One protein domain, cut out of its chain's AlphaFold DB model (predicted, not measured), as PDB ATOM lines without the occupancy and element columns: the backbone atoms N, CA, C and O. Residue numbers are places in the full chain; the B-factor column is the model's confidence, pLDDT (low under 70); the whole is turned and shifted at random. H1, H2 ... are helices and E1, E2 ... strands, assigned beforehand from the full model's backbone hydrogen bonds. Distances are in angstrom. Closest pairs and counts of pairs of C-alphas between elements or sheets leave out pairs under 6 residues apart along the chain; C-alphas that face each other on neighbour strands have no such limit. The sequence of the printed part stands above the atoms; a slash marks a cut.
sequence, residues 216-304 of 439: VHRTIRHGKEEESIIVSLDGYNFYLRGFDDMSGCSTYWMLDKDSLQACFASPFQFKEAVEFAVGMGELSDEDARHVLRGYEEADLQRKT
ATOM      1  N   VAL A 216      33.270  17.862  37.468       90.25
ATOM      2  CA  VAL A 216      32.148  16.935  37.283       90.25
ATOM      3  C   VAL A 216      32.232  16.341  35.882       90.25
ATOM      4  O   VAL A 216      32.361  17.071  34.901       90.25
ATOM      5  N   HIS A 217      32.146  15.019  35.783       86.88
ATOM      6  CA  HIS A 217      32.084  14.286  34.523       86.88
ATOM      7  C   HIS A 217      30.704  13.667  34.357       86.88
ATOM      8  O   HIS A 217      30.196  13.000  35.263       86.88
ATOM      9  N   ARG A 218      30.121  13.853  33.173       83.75
ATOM     10  CA  ARG A 218      28.828  13.279  32.798       83.75
ATOM     11  C   ARG A 218      29.018  12.374  31.596       83.75
ATOM     12  O   ARG A 218      29.572  12.796  30.581       83.75
ATOM     13  N   THR A 219      28.544  11.142  31.712       74.69
ATOM     14  CA  THR A 219      28.650  10.146  30.646       74.69
ATOM     15  C   THR A 219      27.287   9.537  30.386       74.69
ATOM     16  O   THR A 219      26.644   9.027  31.300       74.69
ATOM     17  N   ILE A 220      26.859   9.543  29.125       74.19
ATOM     18  CA  ILE A 220      25.637   8.869  28.683       74.19
ATOM     19  C   ILE A 220      26.040   7.548  28.042       74.19
ATOM     20  O   ILE A 220      26.898   7.509  27.155       74.19
ATOM     21  N   ARG A 221      25.423   6.447  28.469       66.50
ATOM     22  CA  ARG A 221      25.667   5.151  27.833       66.50
ATOM     23  C   ARG A 221      25.007   5.122  26.458       66.50
ATOM     24  O   ARG A 221      23.794   5.250  26.340       66.50
ATOM     25  N   HIS A 222      25.801   4.904  25.410       55.12
ATOM     26  CA  HIS A 222      25.300   4.809  24.036       55.12
ATOM     27  C   HIS A 222      24.135   3.809  23.929       55.12
ATOM     28  O   HIS A 222      24.275   2.638  24.280       55.12
ATOM     29  N   GLY A 223      22.986   4.278  23.433       58.53
ATOM     30  CA  GLY A 223      21.782   3.462  23.237       58.53
ATOM     31  C   GLY A 223      20.889   3.287  24.472       58.53
ATOM     32  O   GLY A 223      19.870   2.608  24.369       58.53
ATOM     33  N   LYS A 224      21.227   3.901  25.613       59.72
ATOM     34  CA  LYS A 224      20.371   3.975  26.803       59.72
ATOM     35  C   LYS A 224      20.230   5.430  27.259       59.72
ATOM     36  O   LYS A 224      21.205   6.167  27.257       59.72
ATOM     37  N   GLU A 225      19.053   5.838  27.728       65.19
ATOM     38  CA  GLU A 225      18.852   7.137  28.409       65.19
ATOM     39  C   GLU A 225      19.408   7.128  29.856       65.19
ATOM     40  O   GLU A 225      18.933   7.842  30.735       65.19
ATOM     41  N   GLU A 226      20.402   6.278  30.131       67.38
ATOM     42  CA  GLU A 226      21.076   6.203  31.424       67.38
ATOM     43  C   GLU A 226      22.252   7.190  31.424       67.38
ATOM     44  O   GLU A 226      23.134   7.132  30.562       67.38
ATOM     45  N   GLU A 227      22.262   8.085  32.408       75.06
ATOM     46  CA  GLU A 227      23.345   9.030  32.668       75.06
ATOM     47  C   GLU A 227      24.129   8.598  33.911       75.06
ATOM     48  O   GLU A 227      23.539   8.272  34.943       75.06
ATOM     49  N   SER A 228      25.458   8.658  33.825       79.06
ATOM     50  CA  SER A 228      26.357   8.581  34.970       79.06
ATOM     51  C   SER A 228      26.943   9.955  35.280       79.06
ATOM     52  O   SER A 228      27.385  10.661  34.372       79.06
ATOM     53  N   ILE A 229      26.951  10.316  36.564       85.75
ATOM     54  CA  ILE A 229      27.528  11.561  37.079       85.75
ATOM     55  C   ILE A 229      28.622  11.187  38.075       85.75
ATOM     56  O   ILE A 229      28.349  10.545  39.095       85.75
ATOM     57  N   ILE A 230      29.849  11.599  37.768       89.06
ATOM     58  CA  ILE A 230      31.037  11.364  38.587       89.06
ATOM     59  C   ILE A 230      31.594  12.719  39.006       89.06
ATOM     60  O   ILE A 230      31.822  13.585  38.168       89.06
ATOM     61  N   VAL A 231      31.828  12.905  40.300       91.25
ATOM     62  CA  VAL A 231      32.462  14.110  40.837       91.25
ATOM     63  C   VAL A 231      33.888  13.777  41.239       91.25
ATOM     64  O   VAL A 231      34.108  12.985  42.150       91.25
ATOM     65  N   SER A 232      34.856  14.387  40.566       91.06
ATOM     66  CA  SER A 232      36.233  14.466  41.036       91.06
ATOM     67  C   SER A 232      36.337  15.582  42.074       91.06
ATOM     68  O   SER A 232      36.131  16.743  41.729       91.06
ATOM     69  N   LEU A 233      36.650  15.248  43.324       91.00
ATOM     70  CA  LEU A 233      36.810  16.221  44.407       91.00
ATOM     71  C   LEU A 233      37.861  15.730  45.410       91.00
ATOM     72  O   LEU A 233      37.761  14.613  45.914       91.00
ATOM     73  N   ASP A 234      38.873  16.558  45.666       87.12
ATOM     74  CA  ASP A 234      39.893  16.391  46.712       87.12
ATOM     75  C   ASP A 234      40.587  15.020  46.704       87.12
ATOM     76  O   ASP A 234      40.791  14.382  47.735       87.12
ATOM     77  N   GLY A 235      40.955  14.553  45.507       83.44
ATOM     78  CA  GLY A 235      41.631  13.265  45.332       83.44
ATOM     79  C   GLY A 235      40.691  12.056  45.319       83.44
ATOM     80  O   GLY A 235      41.163  10.925  45.309       83.44
ATOM     81  N   TYR A 236      39.375  12.262  45.254       88.12
ATOM     82  CA  TYR A 236      38.386  11.190  45.153       88.12
ATOM     83  C   TYR A 236      37.525  11.328  43.897       88.12
ATOM     84  O   TYR A 236      37.321  12.424  43.381       88.12
ATOM     85  N   ASN A 237      37.004  10.204  43.408       88.81
ATOM     86  CA  ASN A 237      35.909  10.154  42.441       88.81
ATOM     87  C   ASN A 237      34.649   9.628  43.131       88.81
ATOM     88  O   ASN A 237      34.608   8.466  43.534       88.81
ATOM     89  N   PHE A 238      33.624  10.463  43.234       89.88
ATOM     90  CA  PHE A 238      32.320  10.126  43.795       89.88
ATOM     91  C   PHE A 238      31.335   9.803  42.679       89.88
ATOM     92  O   PHE A 238      31.054  10.639  41.824       89.88
ATOM     93  N   TYR A 239      30.775   8.600  42.701       87.62
ATOM     94  CA  TYR A 239      29.780   8.161  41.731       87.62
ATOM     95  C   TYR A 239      28.389   8.515  42.252       87.62
ATOM     96  O   TYR A 239      27.774   7.744  42.991       87.62
ATOM     97  N   LEU A 240      27.903   9.699  41.873       85.75
ATOM     98  CA  LEU A 240      26.587  10.199  42.283       85.75
ATOM     99  C   LEU A 240      25.453   9.444  41.585       85.75
ATOM    100  O   LEU A 240      24.388   9.248  42.161       85.75
ATOM    101  N   ARG A 241      25.697   9.007  40.347       74.00
ATOM    102  CA  ARG A 241      24.796   8.166  39.552       74.00
ATOM    103  C   ARG A 241      25.637   7.240  38.674       74.00
ATOM    104  O   ARG A 241      26.536   7.716  37.981       74.00
ATOM    105  N   GLY A 242      25.397   5.933  38.734       61.03
ATOM    106  CA  GLY A 242      26.124   4.911  37.970       61.03
ATOM    107  C   GLY A 242      25.214   4.169  36.993       61.03
ATOM    108  O   GLY A 242      23.994   4.302  37.062       61.03
ATOM    109  N   PHE A 243      25.802   3.390  36.083       55.03
ATOM    110  CA  PHE A 243      25.039   2.436  35.277       55.03
ATOM    111  C   PHE A 243      24.591   1.255  36.160       55.03
ATOM    112  O   PHE A 243      25.351   0.760  36.992       55.03
ATOM    113  N   ASP A 244      23.353   0.795  35.977       53.09
ATOM    114  CA  ASP A 244      22.732  -0.298  36.754       53.09
ATOM    115  C   ASP A 244      23.186  -1.702  36.289       53.09
ATOM    116  O   ASP A 244      22.484  -2.703  36.414       53.09
ATOM    117  N   ASP A 245      24.360  -1.802  35.670       42.56
ATOM    118  CA  ASP A 245      24.793  -2.977  34.914       42.56
ATOM    119  C   ASP A 245      25.632  -3.989  35.693       42.56
ATOM    120  O   ASP A 245      25.876  -5.089  35.196       42.56
ATOM    121  N   MET A 246      26.036  -3.659  36.916       38.53
ATOM    122  CA  MET A 246      26.810  -4.551  37.772       38.53
ATOM    123  C   MET A 246      25.938  -5.044  38.924       38.53
ATOM    124  O   MET A 246      25.694  -4.332  39.894       38.53
ATOM    125  N   SER A 247      25.483  -6.293  38.787       36.22
ATOM    126  CA  SER A 247      24.877  -7.158  39.810       36.22
ATOM    127  C   SER A 247      25.026  -6.651  41.258       36.22
ATOM    128  O   SER A 247      25.979  -7.004  41.951       36.22
ATOM    129  N   GLY A 248      24.065  -5.841  41.713       39.78
ATOM    130  CA  GLY A 248      23.846  -5.506  43.123       39.78
ATOM    131  C   GLY A 248      24.789  -4.487  43.779       39.78
ATOM    132  O   GLY A 248      24.633  -4.263  44.974       39.78
ATOM    133  N   CYS A 249      25.725  -3.864  43.053       42.75
ATOM    134  CA  CYS A 249      26.704  -2.927  43.627       42.75
ATOM    135  C   CYS A 249      27.096  -1.818  42.628       42.75
ATOM    136  O   CYS A 249      28.170  -1.921  42.033       42.75
ATOM    137  N   SER A 250      26.303  -0.757  42.407       50.84
ATOM    138  CA  SER A 250      26.767   0.299  41.475       50.84
ATOM    139  C   SER A 250      26.206   1.721  41.615       50.84
ATOM    140  O   SER A 250      26.381   2.525  40.699       50.84
ATOM    141  N   THR A 251      25.655   2.122  42.762       62.09
ATOM    142  CA  THR A 251      25.352   3.542  43.036       62.09
ATOM    143  C   THR A 251      25.980   3.978  44.365       62.09
ATOM    144  O   THR A 251      25.981   3.221  45.331       62.09
ATOM    145  N   TYR A 252      26.574   5.181  44.398       78.25
ATOM    146  CA  TYR A 252      27.083   5.847  45.612       78.25
ATOM    147  C   TYR A 252      28.411   5.356  46.217       78.25
ATOM    148  O   TYR A 252      28.605   5.359  47.434       78.25
ATOM    149  N   TRP A 253      29.370   4.980  45.375       80.81
ATOM    150  CA  TRP A 253      30.729   4.643  45.808       80.81
ATOM    151  C   TRP A 253      31.709   5.793  45.567       80.81
ATOM    152  O   TRP A 253      31.484   6.690  44.753       80.81
ATOM    153  N   MET A 254      32.811   5.748  46.301       87.88
ATOM    154  CA  MET A 254      33.933   6.666  46.238       87.88
ATOM    155  C   MET A 254      35.186   5.880  45.884       87.88
ATOM    156  O   MET A 254      35.499   4.873  46.517       87.88
ATOM    157  N   LEU A 255      35.906   6.339  44.871       86.44
ATOM    158  CA  LEU A 255      37.222   5.832  44.520       86.44
ATOM    159  C   LEU A 255      38.266   6.827  45.013       86.44
ATOM    160  O   LEU A 255      38.302   7.961  44.543       86.44
ATOM    161  N   ASP A 256      39.115   6.392  45.933       84.12
ATOM    162  CA  ASP A 256      40.335   7.114  46.289       84.12
ATOM    163  C   ASP A 256      41.303   7.080  45.099       84.12
ATOM    164  O   ASP A 256      41.711   5.997  44.673       84.12
ATOM    165  N   LYS A 257      41.642   8.243  44.531       77.25
ATOM    166  CA  LYS A 257      42.538   8.339  43.370       77.25
ATOM    167  C   LYS A 257      43.977   8.010  43.732       77.25
ATOM    168  O   LYS A 257      44.701   7.545  42.859       77.25
ATOM    169  N   ASP A 258      44.379   8.187  44.988       73.00
ATOM    170  CA  ASP A 258      45.713   7.799  45.422       73.00
ATOM    171  C   ASP A 258      45.797   6.280  45.519       73.00
ATOM    172  O   ASP A 258      46.671   5.677  44.914       73.00
ATOM    173  N   SER A 259      44.885   5.638  46.251       69.62
ATOM    174  CA  SER A 259      44.991   4.200  46.548       69.62
ATOM    175  C   SER A 259      44.272   3.276  45.555       69.62
ATOM    176  O   SER A 259      44.376   2.044  45.664       69.62
ATOM    177  N   LEU A 260      43.515   3.854  44.617       73.81
ATOM    178  CA  LEU A 260      42.555   3.183  43.733       73.81
ATOM    179  C   LEU A 260      41.594   2.236  44.461       73.81
ATOM    180  O   LEU A 260      41.139   1.232  43.907       73.81
ATOM    181  N   GLN A 261      41.280   2.537  45.719       77.94
ATOM    182  CA  GLN A 261      40.342   1.744  46.498       77.94
ATOM    183  C   GLN A 261      38.934   2.316  46.376       77.94
ATOM    184  O   GLN A 261      38.668   3.463  46.731       77.94
ATOM    185  N   ALA A 262      38.023   1.479  45.888       81.69
ATOM    186  CA  ALA A 262      36.596   1.760  45.879       81.69
ATOM    187  C   ALA A 262      35.998   1.470  47.261       81.69
ATOM    188  O   ALA A 262      36.123   0.361  47.766       81.69
ATOM    189  N   CYS A 263      35.321   2.419  47.880       85.50
ATOM    190  CA  CYS A 263      34.664   2.264  49.179       85.50
ATOM    191  C   CYS A 263      33.350   3.043  49.193       85.50
ATOM    192  O   CYS A 263      33.098   3.860  48.309       85.50
ATOM    193  N   PHE A 264      32.494   2.799  50.180       88.75
ATOM    194  CA  PHE A 264      31.325   3.652  50.370       88.75
ATOM    195  C   PHE A 264      31.742   4.982  51.021       88.75
ATOM    196  O   PHE A 264      32.433   4.990  52.047       88.75
ATOM    197  N   ALA A 265      31.344   6.110  50.425       89.94
ATOM    198  CA  ALA A 265      31.627   7.439  50.975       89.94
ATOM    199  C   ALA A 265      30.890   7.653  52.298       89.94
ATOM    200  O   ALA A 265      29.748   7.215  52.446       89.94
ATOM    201  N   SER A 266      31.498   8.392  53.228       92.50
ATOM    202  CA  SER A 266      30.757   8.889  54.392       92.50
ATOM    203  C   SER A 266      29.673   9.896  53.974       92.50
ATOM    204  O   SER A 266      29.830  10.553  52.940       92.50
ATOM    205  N   PRO A 267      28.599  10.087  54.768       94.19
ATOM    206  CA  PRO A 267      27.511  10.993  54.404       94.19
ATOM    207  C   PRO A 267      28.002  12.427  54.254       94.19
ATOM    208  O   PRO A 267      27.504  13.171  53.419       94.19
ATOM    209  N   PHE A 268      29.015  12.796  55.042       94.81
ATOM    210  CA  PHE A 268      29.675  14.090  54.958       94.81
ATOM    211  C   PHE A 268      30.383  14.271  53.608       94.81
ATOM    212  O   PHE A 268      30.018  15.170  52.859       94.81
ATOM    213  N   GLN A 269      31.302  13.366  53.255       93.44
ATOM    214  CA  GLN A 269      32.050  13.444  51.992       93.44
ATOM    215  C   GLN A 269      31.131  13.367  50.770       93.44
ATOM    216  O   GLN A 269      31.308  14.091  49.794       93.44
ATOM    217  N   PHE A 270      30.124  12.492  50.818       93.62
ATOM    218  CA  PHE A 270      29.177  12.355  49.719       93.62
ATOM    219  C   PHE A 270      28.343  13.629  49.538       93.62
ATOM    220  O   PHE A 270      28.144  14.084  48.412       93.62
ATOM    221  N   LYS A 271      27.899  14.248  50.640       95.38
ATOM    222  CA  LYS A 271      27.179  15.523  50.599       95.38
ATOM    223  C   LYS A 271      28.045  16.648  50.036       95.38
ATOM    224  O   LYS A 271      27.549  17.398  49.204       95.38
ATOM    225  N   GLU A 272      29.316  16.734  50.425       96.06
ATOM    226  CA  GLU A 272      30.257  17.715  49.864       96.06
ATOM    227  C   GLU A 272      30.412  17.553  48.346       96.06
ATOM    228  O   GLU A 272      30.361  18.539  47.613       96.06
ATOM    229  N   ALA A 273      30.510  16.316  47.850       95.06
ATOM    230  CA  ALA A 273      30.576  16.049  46.414       95.06
ATOM    231  C   ALA A 273      29.298  16.482  45.668       95.06
ATOM    232  O   ALA A 273      29.375  17.052  44.577       95.06
ATOM    233  N   VAL A 274      28.119  16.255  46.259       95.19
ATOM    234  CA  VAL A 274      26.837  16.726  45.706       95.19
ATOM    235  C   VAL A 274      26.768  18.256  45.705       95.19
ATOM    236  O   VAL A 274      26.409  18.850  44.691       95.19
ATOM    237  N   GLU A 275      27.135  18.907  46.810       96.69
ATOM    238  CA  GLU A 275      27.150  20.372  46.932       96.69
ATOM    239  C   GLU A 275      28.127  21.016  45.945       96.69
ATOM    240  O   GLU A 275      27.802  22.037  45.337       96.69
ATOM    241  N   PHE A 276      29.285  20.394  45.723       96.56
ATOM    242  CA  PHE A 276      30.232  20.815  44.698       96.56
ATOM    243  C   PHE A 276      29.610  20.748  43.297       96.56
ATOM    244  O   PHE A 276      29.682  21.723  42.551       96.56
ATOM    245  N   ALA A 277      28.939  19.644  42.947       94.50
ATOM    246  CA  ALA A 277      28.283  19.510  41.644       94.50
ATOM    247  C   ALA A 277      27.167  20.548  41.425       94.50
ATOM    248  O   ALA A 277      27.042  21.098  40.329       94.50
ATOM    249  N   VAL A 278      26.397  20.863  42.474       95.81
ATOM    250  CA  VAL A 278      25.401  21.948  42.453       95.81
ATOM    251  C   VAL A 278      26.077  23.308  42.276       95.81
ATOM    252  O   VAL A 278      25.664  24.097  41.428       95.81
ATOM    253  N   GLY A 279      27.154  23.577  43.022       95.50
ATOM    254  CA  GLY A 279      27.919  24.823  42.933       95.50
ATOM    255  C   GLY A 279      28.546  25.065  41.556       95.50
ATOM    256  O   GLY A 279      28.671  26.213  41.133       95.50
ATOM    257  N   MET A 280      28.876  23.992  40.834       93.94
ATOM    258  CA  MET A 280      29.361  24.038  39.450       93.94
ATOM    259  C   MET A 280      28.241  24.212  38.410       93.94
ATOM    260  O   MET A 280      28.534  24.417  37.235       93.94
ATOM    261  N   GLY A 281      26.967  24.152  38.815       92.44
ATOM    262  CA  GLY A 281      25.815  24.214  37.908       92.44
ATOM    263  C   GLY A 281      25.572  22.925  37.114       92.44
ATOM    264  O   GLY A 281      24.772  22.925  36.182       92.44
ATOM    265  N   GLU A 282      26.240  21.832  37.482       91.44
ATOM    266  CA  GLU A 282      26.171  20.537  36.795       91.44
ATOM    267  C   GLU A 282      25.053  19.641  37.343       91.44
ATOM    268  O   GLU A 282      24.622  18.692  36.686       91.44
ATOM    269  N   LEU A 283      24.541  19.962  38.533       90.38
ATOM    270  CA  LEU A 283      23.425  19.271  39.167       90.38
ATOM    271  C   LEU A 283      22.378  20.286  39.637       90.38
ATOM    272  O   LEU A 283      22.715  21.269  40.293       90.38
ATOM    273  N   SER A 284      21.103  20.056  39.311       90.88
ATOM    274  CA  SER A 284      20.020  20.906  39.814       90.88
ATOM    275  C   SER A 284      19.747  20.630  41.297       90.88
ATOM    276  O   SER A 284      20.004  19.531  41.791       90.88
ATOM    277  N   ASP A 285      19.153  21.588  42.014       92.44
ATOM    278  CA  ASP A 285      18.746  21.380  43.412       92.44
ATOM    279  C   ASP A 285      17.753  20.215  43.573       92.44
ATOM    280  O   ASP A 285      17.690  19.572  44.623       92.44
ATOM    281  N   GLU A 286      16.920  19.965  42.559       91.00
ATOM    282  CA  GLU A 286      15.968  18.854  42.561       91.00
ATOM    283  C   GLU A 286      16.675  17.509  42.400       91.00
ATOM    284  O   GLU A 286      16.439  16.604  43.207       91.00
ATOM    285  N   ASP A 287      17.599  17.416  41.444       88.44
ATOM    286  CA  ASP A 287      18.407  16.214  41.229       88.44
ATOM    287  C   ASP A 287      19.310  15.933  42.433       88.44
ATOM    288  O   ASP A 287      19.403  14.792  42.880       88.44
ATOM    289  N   ALA A 288      19.901  16.966  43.036       91.88
ATOM    290  CA  ALA A 288      20.697  16.844  44.255       91.88
ATOM    291  C   ALA A 288      19.891  16.235  45.410       91.88
ATOM    292  O   ALA A 288      20.349  15.300  46.070       91.88
ATOM    293  N   ARG A 289      18.649  16.695  45.627       92.00
ATOM    294  CA  ARG A 289      17.744  16.101  46.629       92.00
ATOM    295  C   ARG A 289      17.353  14.662  46.300       92.00
ATOM    296  O   ARG A 289      17.051  13.896  47.214       92.00
ATOM    297  N   HIS A 290      17.274  14.303  45.023       88.25
ATOM    298  CA  HIS A 290      16.997  12.930  44.610       88.25
ATOM    299  C   HIS A 290      18.201  12.016  44.877       88.25
ATOM    300  O   HIS A 290      18.041  10.991  45.536       88.25
ATOM    301  N   VAL A 291      19.402  12.435  44.468       89.19
ATOM    302  CA  VAL A 291      20.670  11.720  44.696       89.19
ATOM    303  C   VAL A 291      20.929  11.501  46.187       89.19
ATOM    304  O   VAL A 291      21.240  10.386  46.593       89.19
ATOM    305  N   LEU A 292      20.752  12.532  47.021       92.06
ATOM    306  CA  LEU A 292      20.955  12.412  48.469       92.06
ATOM    307  C   LEU A 292      19.972  11.431  49.118       92.06
ATOM    308  O   LEU A 292      20.380  10.646  49.968       92.06
ATOM    309  N   ARG A 293      18.705  11.410  48.686       90.44
ATOM    310  CA  ARG A 293      17.735  10.411  49.168       90.44
ATOM    311  C   ARG A 293      18.138   8.995  48.784       90.44
ATOM    312  O   ARG A 293      18.110   8.110  49.628       90.44
ATOM    313  N   GLY A 294      18.534   8.792  47.529       88.62
ATOM    314  CA  GLY A 294      18.996   7.484  47.072       88.62
ATOM    315  C   GLY A 294      20.242   7.016  47.830       88.62
ATOM    316  O   GLY A 294      20.325   5.848  48.204       88.62
ATOM    317  N   TYR A 295      21.169   7.931  48.131       91.38
ATOM    318  CA  TYR A 295      22.312   7.659  49.003       91.38
ATOM    319  C   TYR A 295      21.874   7.233  50.411       91.38
ATOM    320  O   TYR A 295      22.372   6.234  50.922       91.38
ATOM    321  N   GLU A 296      20.950   7.963  51.044       92.38
ATOM    322  CA  GLU A 296      20.453   7.652  52.393       92.38
ATOM    323  C   GLU A 296      19.771   6.277  52.448       92.38
ATOM    324  O   GLU A 296      20.012   5.501  53.375       92.38
ATOM    325  N   GLU A 297      18.963   5.953  51.437       90.31
ATOM    326  CA  GLU A 297      18.328   4.641  51.286       90.31
ATOM    327  C   GLU A 297      19.377   3.529  51.136       90.31
ATOM    328  O   GLU A 297      19.305   2.514  51.835       90.31
ATOM    329  N   ALA A 298      20.394   3.739  50.295       88.69
ATOM    330  CA  ALA A 298      21.481   2.785  50.097       88.69
ATOM    331  C   ALA A 298      22.361   2.615  51.350       88.69
ATOM    332  O   ALA A 298      22.726   1.490  51.697       88.69
ATOM    333  N   ASP A 299      22.679   3.701  52.066       92.44
ATOM    334  CA  ASP A 299      23.455   3.652  53.312       92.44
ATOM    335  C   ASP A 299      22.687   2.914  54.418       92.44
ATOM    336  O   ASP A 299      23.264   2.106  55.151       92.44
ATOM    337  N   LEU A 300      21.373   3.131  54.514       91.94
ATOM    338  CA  LEU A 300      20.520   2.396  55.444       91.94
ATOM    339  C   LEU A 300      20.446   0.911  55.079       91.94
ATOM    340  O   LEU A 300      20.572   0.052  55.959       91.94
ATOM    341  N   GLN A 301      20.260   0.600  53.794       89.81
ATOM    342  CA  GLN A 301      20.166  -0.772  53.309       89.81
ATOM    343  C   GLN A 301      21.465  -1.539  53.557       89.81
ATOM    344  O   GLN A 301      21.429  -2.628  54.127       89.81
ATOM    345  N   ARG A 302      22.624  -0.975  53.192       90.50
ATOM    346  CA  ARG A 302      23.909  -1.672  53.353       90.50
ATOM    347  C   ARG A 302      24.252  -1.915  54.821       90.50
ATOM    348  O   ARG A 302      24.883  -2.919  55.119       90.50
ATOM    349  N   LYS A 303      23.839  -1.031  55.736       92.88
ATOM    350  CA  LYS A 303      24.064  -1.169  57.187       92.88
ATOM    351  C   LYS A 303      23.058  -2.071  57.887       92.88
ATOM    352  O   LYS A 303      23.175  -2.318  59.084       92.88
ATOM    353  N   THR A 304      22.055  -2.540  57.161       93.25
ATOM    354  CA  THR A 304      20.988  -3.370  57.698       93.25
ATOM    355  C   THR A 304      21.335  -4.845  57.499       93.25
ATOM    356  O   THR A 304      21.428  -5.286  56.352       93.25
TER     357      THR A 304
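Overview. This is residues 216 to 304 of the 439 residues of an uncharacterized protein of Candidatus Saccharibacteria bacterium oral taxon 488 (UniProt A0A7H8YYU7). A strongly twisted wall of five antiparallel strands has helix H1 packed across one of its faces, and helix H2 folds back beside H1, running the opposite way and only grazing the sheet. The other face of the sheet is bare of helices. The printed part has 89 residues, with E1, E2, E3, E4, E5, H1 and H2 in that order along it; the sheet's order is also E1 - E2 - E3 - E4 - E5, and the class is mixed, helices and strands. The whole is compact and rounded, with a radius of gyration of the C-alphas of 12.5 A and spans of 31 by 29 by 27 A.

Arrangement. Start with E1, residues 216 to 220, and E2, residues 227 to 233: this hairpin is antiparallel at 162 degrees, with N 217 and O 230 2.8 A apart, within hydrogen-bond range. E3, residues 236 to 241, makes the next hairpin with E2, where N 231 and O 238 are 2.8 A apart. E4, residues 253 to 256, follows, with N 237 and O 255 at 2.8 A across to E3. E5, residues 262 to 264, closes the meander, each strand the antiparallel neighbour of the one before; N 254 and O 263 are 2.8 A apart, and E4 and E5 stand at 132 degrees. E1 and E5 are the edge strands, and they are apart. The sheet is only just strongly twisted, its C-alphas lying up to 4.5 A off the best plane. H1, residues 267 to 279, is on one face of it, making two layers, helix over sheet, at a height over the sheet of 9.3 A. It runs across the strands, at 80 degrees to E1 on the local plane; its closest C-alpha pair with E2 is Val 231 and Ala 273, 6.2 A. H2, residues 285 to 302, forms a helical hairpin with H1: they touch through H2's residues 285 to 292 alone, closest at the C-alphas of Val 274 and Ala 288, 6.3 A, at a shallow tilt of 17 degrees, opposite ways. H2 only grazes the sheet, with its residues 288 to 302. In H1 and H2 every O i to N i+4 pair is within hydrogen-bond range.

Along the chain. Find C-alpha 216 at (32.148, 16.935, 37.283), where E1 begins. E2 measures 19.3 A and E3 15.0 A. H1 begins at C-alpha 267, (27.511, 10.993, 54.404), and measures 18.0 A; H2 runs 25.6 A to C-alpha 302 at (23.909, -1.672, 53.353).

Size, cuts and confidence. The farthest C-alphas, of Gly 223 and Thr 304, are 35.1 A apart. The printed part has no cut, and its one long link joins E3 to E4. Mean pLDDT of the printed part is 81.9; look for values under 70 at residues 221 to 226, 242 to 251 and 259.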